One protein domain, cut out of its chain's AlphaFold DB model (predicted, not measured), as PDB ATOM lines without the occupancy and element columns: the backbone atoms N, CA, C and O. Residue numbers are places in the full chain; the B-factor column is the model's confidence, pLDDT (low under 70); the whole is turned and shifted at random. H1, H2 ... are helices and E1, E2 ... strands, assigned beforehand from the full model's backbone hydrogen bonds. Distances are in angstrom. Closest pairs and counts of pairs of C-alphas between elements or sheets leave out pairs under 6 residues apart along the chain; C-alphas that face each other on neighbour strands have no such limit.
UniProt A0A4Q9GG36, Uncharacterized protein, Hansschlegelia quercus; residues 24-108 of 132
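AT A GLANCE: This is residues 24 to 108 of the 132 residues of an uncharacterized protein of Hansschlegelia quercus (UniProt A0A4Q9GG36). A four-stranded sheet, curled like part of a barrel, wraps round one long helix, H1; short H2 turns off about perpendicular to it at one end of the long axis. The printed part has 85 residues, in the order E1, E2, H1, H2, E3, E4; the sheet runs E1, E2, E3, E4 and is mixed, as is the class, helices and strands. It is only just compact, close to loose, with a radius of gyration of the C-alphas of 14.1 A, and only just elongated, spanning 43 by 22 by 18 A.

IN THESE COORDINATES: Find C-alpha 24 at (-17.549, 38.564, 17.459), where E1, residues 24 to 30, begins its 19.9 A. E2, residues 33 to 41, spans 26.3 A; E3, residues 90 to 97, 23.1 A. E4 is residues 105 to 107, 6.7 A, ending at C-alpha 107, (-29.508, 30.510, 15.766). H1, residues 50 to 70, runs 30.3 A from C-alpha 50 at (-14.352, 36.042, 5.839); H2, residues 72 to 79, covers 10.4 A.

HOW THE PARTS SIT: In the strongly twisted sheet, look first at hairpin E1 and E2, antiparallel, with N 26 and O 37 2.9 A apart. E2 and E3 are parallel, N 38 to O 92 2.8 A; with H1 and H2 between they form a strand-helix-strand unit, its crossover left-handed. Hairpin E3 and E4 is antiparallel, N 97 to O 105 2.9 A. H1 is on one face, making two layers, helix over sheet; its closest C-alphas to E1 are Ser 65 and Val 30, 6.2 A. H2 only grazes the sheet. In both helices every O i to N i+4 pair is within hydrogen-bond range.

THE WHOLE: The C-alphas farthest apart, Lys 80 and Asp 101, are 44.1 A apart. The printed part has no cut and no long link. Look for pLDDT under 70 at residues 43 to 47, 100 to 103 and 108.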
ATOM      1  N   PHE A  24     -17.593  37.155  17.837       85.06
ATOM      2  CA  PHE A  24     -17.549  38.564  17.459       85.06
ATOM      3  C   PHE A  24     -18.810  39.301  17.925       85.06
ATOM      4  O   PHE A  24     -19.863  38.701  18.139       85.06
ATOM      5  N   GLU A  25     -18.696  40.618  18.084       88.38
ATOM      6  CA  GLU A  25     -19.815  41.500  18.423       88.38
ATOM      7  C   GLU A  25     -20.163  42.395  17.233       88.38
ATOM      8  O   GLU A  25     -19.287  42.842  16.492       88.38
ATOM      9  N   VAL A  26     -21.449  42.686  17.071       90.62
ATOM     10  CA  VAL A  26     -21.955  43.715  16.157       90.62
ATOM     11  C   VAL A  26     -22.940  44.595  16.909       90.62
ATOM     12  O   VAL A  26     -23.659  44.122  17.781       90.62
ATOM     13  N   ALA A  27     -22.971  45.884  16.597       90.62
ATOM     14  CA  ALA A  27     -23.853  46.835  17.260       90.62
ATOM     15  C   ALA A  27     -24.672  47.616  16.235       90.62
ATOM     16  O   ALA A  27     -24.239  47.824  15.102       90.62
ATOM     17  N   THR A  28     -25.866  48.034  16.637       93.56
ATOM     18  CA  THR A  28     -26.775  48.843  15.826       93.56
ATOM     19  C   THR A  28     -27.660  49.713  16.714       93.56
ATOM     20  O   THR A  28     -27.609  49.622  17.942       93.56
ATOM     21  N   LYS A  29     -28.479  50.562  16.095       93.06
ATOM     22  CA  LYS A  29     -29.516  51.339  16.774       93.06
ATOM     23  C   LYS A  29     -30.902  50.924  16.306       93.06
ATOM     24  O   LYS A  29     -31.135  50.712  15.118       93.06
ATOM     25  N   VAL A  30     -31.837  50.871  17.249       90.69
ATOM     26  CA  VAL A  30     -33.270  50.720  16.981       90.69
ATOM     27  C   VAL A  30     -33.971  51.934  17.572       90.69
ATOM     28  O   VAL A  30     -34.088  52.072  18.785       90.69
ATOM     29  N   GLY A  31     -34.377  52.867  16.708       90.38
ATOM     30  CA  GLY A  31     -34.794  54.193  17.161       90.38
ATOM     31  C   GLY A  31     -33.639  54.890  17.889       90.38
ATOM     32  O   GLY A  31     -32.574  55.095  17.308       90.38
ATOM     33  N   ARG A  32     -33.840  55.228  19.166       91.06
ATOM     34  CA  ARG A  32     -32.807  55.842  20.024       91.06
ATOM     35  C   ARG A  32     -32.005  54.827  20.842       91.06
ATOM     36  O   ARG A  32     -30.985  55.198  21.414       91.06
ATOM     37  N   SER A  33     -32.454  53.578  20.891       89.75
ATOM     38  CA  SER A  33     -31.867  52.531  21.720       89.75
ATOM     39  C   SER A  33     -30.633  51.935  21.066       89.75
ATOM     40  O   SER A  33     -30.666  51.552  19.892       89.75
ATOM     41  N   ASN A  34     -29.550  51.812  21.829       91.19
ATOM     42  CA  ASN A  34     -28.371  51.075  21.403       91.19
ATOM     43  C   ASN A  34     -28.625  49.569  21.562       91.19
ATOM     44  O   ASN A  34     -29.150  49.116  22.578       91.19
ATOM     45  N   VAL A  35     -28.228  48.777  20.570       88.06
ATOM     46  CA  VAL A  35     -28.365  47.316  20.575       88.06
ATOM     47  C   VAL A  35     -27.021  46.692  20.236       88.06
ATOM     48  O   VAL A  35     -26.329  47.144  19.324       88.06
ATOM     49  N   LYS A  36     -26.649  45.639  20.958       88.12
ATOM     50  CA  LYS A  36     -25.419  44.882  20.747       88.12
ATOM     51  C   LYS A  36     -25.745  43.399  20.616       88.12
ATOM     52  O   LYS A  36     -26.415  42.827  21.467       88.12
ATOM     53  N   MET A  37     -25.228  42.765  19.577       87.25
ATOM     54  CA  MET A  37     -25.372  41.342  19.317       87.25
ATOM     55  C   MET A  37     -24.011  40.675  19.454       87.25
ATOM     56  O   MET A  37     -23.032  41.136  18.868       87.25
ATOM     57  N   ARG A  38     -23.948  39.577  20.200       85.44
ATOM     58  CA  ARG A  38     -22.763  38.726  20.309       85.44
ATOM     59  C   ARG A  38     -23.024  37.428  19.564       85.44
ATOM     60  O   ARG A  38     -23.982  36.729  19.871       85.44
ATOM     61  N   ILE A  39     -22.157  37.107  18.618       85.00
ATOM     62  CA  ILE A  39     -22.192  35.865  17.858       85.00
ATOM     63  C   ILE A  39     -20.978  35.051  18.278       85.00
ATOM     64  O   ILE A  39     -19.860  35.556  18.220       85.00
ATOM     65  N   ALA A  40     -21.161  33.799  18.663       83.00
ATOM     66  CA  ALA A  40     -20.054  32.855  18.752       83.00
ATOM     67  C   ALA A  40     -20.201  31.784  17.704       83.00
ATOM     68  O   ALA A  40     -21.308  31.387  17.346       83.00
ATOM     69  N   LEU A  41     -19.058  31.349  17.211       80.31
ATOM     70  CA  LEU A  41     -18.984  30.334  16.193       80.31
ATOM     71  C   LEU A  41     -18.956  28.973  16.861       80.31
ATOM     72  O   LEU A  41     -18.158  28.722  17.764       80.31
ATOM     73  N   HIS A  42     -19.832  28.094  16.394       75.56
ATOM     74  CA  HIS A  42     -19.806  26.700  16.779       75.56
ATOM     75  C   HIS A  42     -18.422  26.098  16.456       75.56
ATOM     76  O   HIS A  42     -17.909  26.362  15.371       75.56
ATOM     77  N   PRO A  43     -17.821  25.251  17.311       68.25
ATOM     78  CA  PRO A  43     -16.520  24.638  17.014       68.25
ATOM     79  C   PRO A  43     -16.521  23.807  15.720       68.25
ATOM     80  O   PRO A  43     -15.572  23.805  14.959       68.25
ATOM     81  N   GLN A  44     -17.631  23.156  15.361       62.59
ATOM     82  CA  GLN A  44     -17.714  22.469  14.054       62.59
ATOM     83  C   GLN A  44     -17.802  23.439  12.855       62.59
ATOM     84  O   GLN A  44     -17.807  23.002  11.708       62.59
ATOM     85  N   ALA A  45     -17.868  24.748  13.109       60.16
ATOM     86  CA  ALA A  45     -17.845  25.815  12.115       60.16
ATOM     87  C   ALA A  45     -16.455  26.459  11.942       60.16
ATOM     88  O   ALA A  45     -16.372  27.544  11.361       60.16
ATOM     89  N   ASP A  46     -15.375  25.785  12.363       57.72
ATOM     90  CA  ASP A  46     -13.956  26.205  12.281       57.72
ATOM     91  C   ASP A  46     -13.454  26.638  10.878       57.72
ATOM     92  O   ASP A  46     -12.287  26.981  10.697       57.72
ATOM     93  N   LYS A  47     -14.318  26.641   9.859       66.94
ATOM     94  CA  LYS A  47     -14.002  26.953   8.460       66.94
ATOM     95  C   LYS A  47     -14.780  28.141   7.894       66.94
ATOM     96  O   LYS A  47     -14.801  28.310   6.676       66.94
ATOM     97  N   CYS A  48     -15.428  28.958   8.728       76.50
ATOM     98  CA  CYS A  48     -16.075  30.173   8.236       76.50
ATOM     99  C   CYS A  48     -15.061  31.072   7.507       76.50
ATOM    100  O   CYS A  48     -14.162  31.651   8.115       76.50
ATOM    101  N   SER A  49     -15.235  31.221   6.196       83.31
ATOM    102  CA  SER A  49     -14.504  32.203   5.396       83.31
ATOM    103  C   SER A  49     -14.877  33.632   5.816       83.31
ATOM    104  O   SER A  49     -15.987  33.851   6.312       83.31
ATOM    105  N   PRO A  50     -14.029  34.643   5.547       84.25
ATOM    106  CA  PRO A  50     -14.352  36.042   5.839       84.25
ATOM    107  C   PRO A  50     -15.709  36.486   5.273       84.25
ATOM    108  O   PRO A  50     -16.504  37.112   5.969       84.25
ATOM    109  N   LYS A  51     -16.036  36.052   4.047       86.00
ATOM    110  CA  LYS A  51     -17.332  36.326   3.413       86.00
ATOM    111  C   LYS A  51     -18.503  35.741   4.207       86.00
ATOM    112  O   LYS A  51     -19.543  36.380   4.329       86.00
ATOM    113  N   GLN A  52     -18.356  34.534   4.749       86.06
ATOM    114  CA  GLN A  52     -19.395  33.921   5.580       86.06
ATOM    115  C   GLN A  52     -19.524  34.624   6.930       86.06
ATOM    116  O   GLN A  52     -20.642  34.826   7.387       86.06
ATOM    117  N   ILE A  53     -18.415  35.061   7.531       85.62
ATOM    118  CA  ILE A  53     -18.449  35.880   8.747       85.62
ATOM    119  C   ILE A  53     -19.246  37.167   8.514       85.62
ATOM    120  O   ILE A  53     -20.089  37.519   9.335       85.62
ATOM    121  N   ASP A  54     -19.047  37.845   7.385       88.75
ATOM    122  CA  ASP A  54     -19.799  39.065   7.077       88.75
ATOM    123  C   ASP A  54     -21.290  38.795   6.833       88.75
ATOM    124  O   ASP A  54     -22.138  39.576   7.273       88.75
ATOM    125  N   LEU A  55     -21.639  37.647   6.241       88.06
ATOM    126  CA  LEU A  55     -23.033  37.201   6.151       88.06
ATOM    127  C   LEU A  55     -23.643  36.934   7.534       88.06
ATOM    128  O   LEU A  55     -24.777  37.345   7.785       88.06
ATOM    129  N   LEU A  56     -22.901  36.302   8.451       86.50
ATOM    130  CA  LEU A  56     -23.351  36.086   9.830       86.50
ATOM    131  C   LEU A  56     -23.588  37.416  10.557       86.50
ATOM    132  O   LEU A  56     -24.616  37.576  11.213       86.50
ATOM    133  N   LYS A  57     -22.683  38.392  10.399       89.50
ATOM    134  CA  LYS A  57     -22.846  39.748  10.951       89.50
ATOM    135  C   LYS A  57     -24.109  40.422  10.416       89.50
ATOM    136  O   LYS A  57     -24.901  40.936  11.201       89.50
ATOM    137  N   ALA A  58     -24.311  40.403   9.097       90.94
ATOM    138  CA  ALA A  58     -25.473  41.016   8.459       90.94
ATOM    139  C   ALA A  58     -26.787  40.362   8.912       90.94
ATOM    140  O   ALA A  58     -27.756  41.058   9.220       90.94
ATOM    141  N   LYS A  59     -26.807  39.028   9.018       88.31
ATOM    142  CA  LYS A  59     -27.971  38.278   9.494       88.31
ATOM    143  C   LYS A  59     -28.283  38.596  10.960       88.31
ATOM    144  O   LYS A  59     -29.430  38.895  11.275       88.31
ATOM    145  N   ALA A  60     -27.268  38.637  11.826       87.38
ATOM    146  CA  ALA A  60     -27.436  38.990  13.237       87.38
ATOM    147  C   ALA A  60     -27.912  40.441  13.421       87.38
ATOM    148  O   ALA A  60     -28.745  40.713  14.281       87.38
ATOM    149  N   LEU A  61     -27.433  41.373  12.587       90.62
ATOM    150  CA  LEU A  61     -27.915  42.757  12.560       90.62
ATOM    151  C   LEU A  61     -29.394  42.840  12.191       90.62
ATOM    152  O   LEU A  61     -30.165  43.512  12.880       90.62
ATOM    153  N   LYS A  62     -29.791  42.147  11.121       89.69
ATOM    154  CA  LYS A  62     -31.179  42.116  10.667       89.69
ATOM    155  C   LYS A  62     -32.089  41.524  11.743       89.69
ATOM    156  O   LYS A  62     -32.944  42.236  12.261       89.69
ATOM    157  N   GLU A  63     -31.845  40.277  12.134       85.62
ATOM    158  CA  GLU A  63     -32.699  39.558  13.084       85.62
ATOM    159  C   GLU A  63     -32.712  40.218  14.466       85.62
ATOM    160  O   GLU A  63     -33.768  40.346  15.082       85.62
ATOM    161  N   GLY A  64     -31.561  40.696  14.948       85.31
ATOM    162  CA  GLY A  64     -31.470  41.340  16.257       85.31
ATOM    163  C   GLY A  64     -32.188  42.683  16.307       85.31
ATOM    164  O   GLY A  64     -32.902  42.970  17.269       85.31
ATOM    165  N   SER A  65     -32.064  43.494  15.253       89.56
ATOM    166  CA  SER A  65     -32.768  44.780  15.184       89.56
ATOM    167  C   SER A  65     -34.279  44.611  15.019       89.56
ATOM    168  O   SER A  65     -35.041  45.346  15.648       89.56
ATOM    169  N   GLU A  66     -34.728  43.637  14.222       89.56
ATOM    170  CA  GLU A  66     -36.145  43.290  14.072       89.56
ATOM    171  C   GLU A  66     -36.730  42.791  15.397       89.56
ATOM    172  O   GLU A  66     -37.795  43.258  15.805       89.56
ATOM    173  N   HIS A  67     -36.001  41.932  16.117       85.62
ATOM    174  CA  HIS A  67     -36.418  41.431  17.423       85.62
ATOM    175  C   HIS A  67     -36.593  42.556  18.451       85.62
ATOM    176  O   HIS A  67     -37.658  42.657  19.063       85.62
ATOM    177  N   ILE A  68     -35.590  43.432  18.614       85.88
ATOM    178  CA  ILE A  68     -35.695  44.570  19.541       85.88
ATOM    179  C   ILE A  68     -36.795  45.532  19.107       85.88
ATOM    180  O   ILE A  68     -37.533  46.010  19.957       85.88
ATOM    181  N   ARG A  69     -36.959  45.798  17.805       89.50
ATOM    182  CA  ARG A  69     -38.028  46.681  17.316       89.50
ATOM    183  C   ARG A  69     -39.411  46.145  17.678       89.50
ATOM    184  O   ARG A  69     -40.247  46.922  18.129       89.50
ATOM    185  N   ALA A  70     -39.639  44.844  17.507       86.81
ATOM    186  CA  ALA A  70     -40.916  44.209  17.822       86.81
ATOM    187  C   ALA A  70     -41.228  44.199  19.330       86.81
ATOM    188  O   ALA A  70     -42.394  44.277  19.705       86.81
ATOM    189  N   HIS A  71     -40.202  44.152  20.187       85.56
ATOM    190  CA  HIS A  71     -40.357  44.039  21.644       85.56
ATOM    191  C   HIS A  71     -39.901  45.298  22.396       85.56
ATOM    192  O   HIS A  71     -39.679  45.242  23.604       85.56
ATOM    193  N   LEU A  72     -39.754  46.440  21.709       85.00
ATOM    194  CA  LEU A  72     -39.079  47.622  22.257       85.00
ATOM    195  C   LEU A  72     -39.732  48.114  23.555       85.00
ATOM    196  O   LEU A  72     -39.046  48.373  24.539       85.00
ATOM    197  N   ALA A  73     -41.064  48.181  23.575       85.38
ATOM    198  CA  ALA A  73     -41.815  48.598  24.754       85.38
ATOM    199  C   ALA A  73     -41.590  47.656  25.950       85.38
ATOM    200  O   ALA A  73     -41.380  48.121  27.069       85.38
ATOM    201  N   GLU A  74     -41.581  46.341  25.713       82.50
ATOM    202  CA  GLU A  74     -41.358  45.327  26.748       82.50
ATOM    203  C   GLU A  74     -39.936  45.413  27.313       82.50
ATOM    204  O   GLU A  74     -39.752  45.476  28.532       82.50
ATOM    205  N   VAL A  75     -38.923  45.463  26.440       78.50
ATOM    206  CA  VAL A  75     -37.519  45.504  26.876       78.50
ATOM    207  C   VAL A  75     -37.195  46.810  27.597       78.50
ATOM    208  O   VAL A  75     -36.501  46.773  28.610       78.50
ATOM    209  N   THR A  76     -37.756  47.943  27.161       84.81
ATOM    210  CA  THR A  76     -37.615  49.230  27.855       84.81
ATOM    211  C   THR A  76     -38.304  49.218  29.215       84.81
ATOM    212  O   THR A  76     -37.704  49.649  30.199       84.81
ATOM    213  N   ALA A  77     -39.529  48.688  29.309       83.38
ATOM    214  CA  ALA A  77     -40.253  48.593  30.575       83.38
ATOM    215  C   ALA A  77     -39.517  47.699  31.585       83.38
ATOM    216  O   ALA A  77     -39.353  48.072  32.748       83.38
ATOM    217  N   ARG A  78     -39.007  46.548  31.132       78.62
ATOM    218  CA  ARG A  78     -38.241  45.615  31.969       78.62
ATOM    219  C   ARG A  78     -36.897  46.193  32.406       78.62
ATOM    220  O   ARG A  78     -36.507  46.023  33.560       78.62
ATOM    221  N   ALA A  79     -36.183  46.852  31.495       76.69
ATOM    222  CA  ALA A  79     -34.870  47.428  31.772       76.69
ATOM    223  C   ALA A  79     -34.947  48.788  32.487       76.69
ATOM    224  O   ALA A  79     -33.930  49.266  32.981       76.69
ATOM    225  N   LYS A  80     -36.135  49.406  32.553       84.88
ATOM    226  CA  LYS A  80     -36.363  50.764  33.080       84.88
ATOM    227  C   LYS A  80     -35.465  51.821  32.420       84.88
ATOM    228  O   LYS A  80     -35.088  52.809  33.041       84.88
ATOM    229  N   THR A  81     -35.117  51.597  31.157       85.25
ATOM    230  CA  THR A  81     -34.242  52.443  30.341       85.25
ATOM    231  C   THR A  81     -34.524  52.175  28.867       85.25
ATOM    232  O   THR A  81     -34.839  51.049  28.478       85.25
ATOM    233  N   ASP A  82     -34.408  53.203  28.030       87.44
ATOM    234  CA  ASP A  82     -34.430  53.042  26.576       87.44
ATOM    235  C   ASP A  82     -33.046  52.707  26.005       87.44
ATOM    236  O   ASP A  82     -32.891  52.624  24.788       87.44
ATOM    237  N   ALA A  83     -32.051  52.486  26.868       86.00
ATOM    238  CA  ALA A  83     -30.684  52.146  26.515       86.00
ATOM    239  C   ALA A  83     -30.048  53.119  25.504       86.00
ATOM    240  O   ALA A  83     -29.277  52.706  24.634       86.00
ATOM    241  N   SER A  84     -30.409  54.404  25.579       89.94
ATOM    242  CA  SER A  84     -29.893  55.465  24.705       89.94
ATOM    243  C   SER A  84     -28.600  56.100  25.225       89.94
ATOM    244  O   SER A  84     -27.902  56.782  24.467       89.94
ATOM    245  N   GLY A  85     -28.240  55.851  26.488       85.50
ATOM    246  CA  GLY A  85     -27.019  56.365  27.094       85.50
ATOM    247  C   GLY A  85     -25.740  55.852  26.412       85.50
ATOM    248  O   GLY A  85     -25.725  54.776  25.814       85.50
ATOM    249  N   PRO A  86     -24.612  56.574  26.535       83.00
ATOM    250  CA  PRO A  86     -23.369  56.278  25.806       83.00
ATOM    251  C   PRO A  86     -22.731  54.922  26.150       83.00
ATOM    252  O   PRO A  86     -21.881  54.435  25.411       83.00
ATOM    253  N   LYS A  87     -23.112  54.320  27.280       81.75
ATOM    254  CA  LYS A  87     -22.630  53.008  27.748       81.75
ATOM    255  C   LYS A  87     -23.761  51.989  27.902       81.75
ATOM    256  O   LYS A  87     -23.548  50.897  28.419       81.75
ATOM    257  N   GLU A  88     -24.963  52.359  27.488       83.44
ATOM    258  CA  GLU A  88     -26.158  51.544  27.612       83.44
ATOM    259  C   GLU A  88     -26.422  50.796  26.314       83.44
ATOM    260  O   GLU A  88     -26.164  51.330  25.239       83.44
ATOM    261  N   PHE A  89     -26.925  49.566  26.403       85.56
ATOM    262  CA  PHE A  89     -27.371  48.804  25.242       85.56
ATOM    263  C   PHE A  89     -28.306  47.662  25.650       85.56
ATOM    264  O   PHE A  89     -28.212  47.128  26.757       85.56
ATOM    265  N   PHE A  90     -29.169  47.247  24.725       84.62
ATOM    266  CA  PHE A  90     -29.844  45.952  24.774       84.62
ATOM    267  C   PHE A  90     -28.943  44.887  24.141       84.62
ATOM    268  O   PHE A  90     -28.495  45.049  23.007       84.62
ATOM    269  N   GLY A  91     -28.635  43.816  24.874       82.69
ATOM    270  CA  GLY A  91     -27.697  42.778  24.434       82.69
ATOM    271  C   GLY A  91     -28.392  41.491  23.991       82.69
ATOM    272  O   GLY A  91     -29.122  40.942  24.804       82.69
ATOM    273  N   LEU A  92     -28.119  40.971  22.786       79.12
ATOM    274  CA  LEU A  92     -28.646  39.698  22.247       79.12
ATOM    275  C   LEU A  92     -27.522  38.706  21.908       79.12
ATOM    276  O   LEU A  92     -26.505  39.102  21.344       79.12
ATOM    277  N   GLY A  93     -27.714  37.419  22.186       80.00
ATOM    278  CA  GLY A  93     -26.756  36.360  21.840       80.00
ATOM    279  C   GLY A  93     -27.178  35.546  20.632       80.00
ATOM    280  O   GLY A  93     -28.371  35.389  20.404       80.00
ATOM    281  N   TYR A  94     -26.210  34.999  19.895       79.31
ATOM    282  CA  TYR A  94     -26.421  34.080  18.776       79.31
ATOM    283  C   TYR A  94     -25.314  33.028  18.701       79.31
ATOM    284  O   TYR A  94     -24.136  33.356  18.821       79.31
ATOM    285  N   LEU A  95     -25.682  31.786  18.403       80.19
ATOM    286  CA  LEU A  95     -24.757  30.766  17.915       80.19
ATOM    287  C   LEU A  95     -24.735  30.823  16.387       80.19
ATOM    288  O   LEU A  95     -25.784  30.770  15.751       80.19
ATOM    289  N   GLY A  96     -23.557  30.955  15.795       81.19
ATOM    290  CA  GLY A  96     -23.355  30.982  14.352       81.19
ATOM    291  C   GLY A  96     -22.572  29.773  13.861       81.19
ATOM    292  O   GLY A  96     -21.752  29.210  14.586       81.19
ATOM    293  N   GLY A  97     -22.778  29.401  12.602       81.94
ATOM    294  CA  GLY A  97     -21.993  28.356  11.967       81.94
ATOM    295  C   GLY A  97     -21.937  28.455  10.448       81.94
ATOM    296  O   GLY A  97     -22.746  29.127   9.807       81.94
ATOM    297  N   CYS A  98     -20.947  27.770   9.880       80.06
ATOM    298  CA  CYS A  98     -20.711  27.634   8.447       80.06
ATOM    299  C   CYS A  98     -20.485  26.142   8.154       80.06
ATOM    300  O   CYS A  98     -19.338  25.688   8.174       80.06
ATOM    301  N   PRO A  99     -21.559  25.357   7.978       70.69
ATOM    302  CA  PRO A  99     -21.468  23.931   7.738       70.69
ATOM    303  C   PRO A  99     -20.893  23.679   6.337       70.69
ATOM    304  O   PRO A  99     -20.910  24.552   5.462       70.69
ATOM    305  N   ALA A 100     -20.319  22.490   6.148       67.38
ATOM    306  CA  ALA A 100     -19.579  22.138   4.936       67.38
ATOM    307  C   ALA A 100     -20.465  22.032   3.680       67.38
ATOM    308  O   ALA A 100     -19.965  22.193   2.571       67.38
ATOM    309  N   ASP A 101     -21.764  21.787   3.860       65.38
ATOM    310  CA  ASP A 101     -22.803  21.682   2.828       65.38
ATOM    311  C   ASP A 101     -23.327  23.042   2.333       65.38
ATOM    312  O   ASP A 101     -24.042  23.108   1.335       65.38
ATOM    313  N   GLY A 102     -22.886  24.137   2.956       58.47
ATOM    314  CA  GLY A 102     -23.017  25.482   2.416       58.47
ATOM    315  C   GLY A 102     -24.196  26.270   2.978       58.47
ATOM    316  O   GLY A 102     -25.341  26.122   2.567       58.47
ATOM    317  N   GLY A 103     -23.869  27.229   3.847       68.00
ATOM    318  CA  GLY A 103     -24.758  28.321   4.237       68.00
ATOM    319  C   GLY A 103     -24.417  28.880   5.613       68.00
ATOM    320  O   GLY A 103     -24.488  28.168   6.606       68.00
ATOM    321  N   ALA A 104     -24.057  30.163   5.695       74.19
ATOM    322  CA  ALA A 104     -23.915  30.830   6.986       74.19
ATOM    323  C   ALA A 104     -25.269  30.818   7.720       74.19
ATOM    324  O   ALA A 104     -26.254  31.369   7.220       74.19
ATOM    325  N   TRP A 105     -25.331  30.209   8.901       77.06
ATOM    326  CA  TRP A 105     -26.527  30.198   9.739       77.06
ATOM    327  C   TRP A 105     -26.241  30.849  11.085       77.06
ATOM    328  O   TRP A 105     -25.141  30.761  11.619       77.06
ATOM    329  N   ILE A 106     -27.263  31.501  11.630       74.19
ATOM    330  CA  ILE A 106     -27.303  31.903  13.029       74.19
ATOM    331  C   ILE A 106     -28.537  31.263  13.643       74.19
ATOM    332  O   ILE A 106     -29.564  31.124  12.976       74.19
ATOM    333  N   ALA A 107     -28.415  30.873  14.896       71.31
ATOM    334  CA  ALA A 107     -29.508  30.510  15.766       71.31
ATOM    335  C   ALA A 107     -29.424  31.427  16.985       71.31
ATOM    336  O   ALA A 107     -28.351  31.600  17.566       71.31
ATOM    337  N   PHE A 108     -30.548  32.004  17.402       65.81
ATOM    338  CA  PHE A 108     -30.653  32.477  18.782       65.81
ATOM    339  C   PHE A 108     -30.275  31.310  19.712       65.81
ATOM    340  O   PHE A 108     -30.649  30.176  19.395       65.81
TER     341      PHE A 108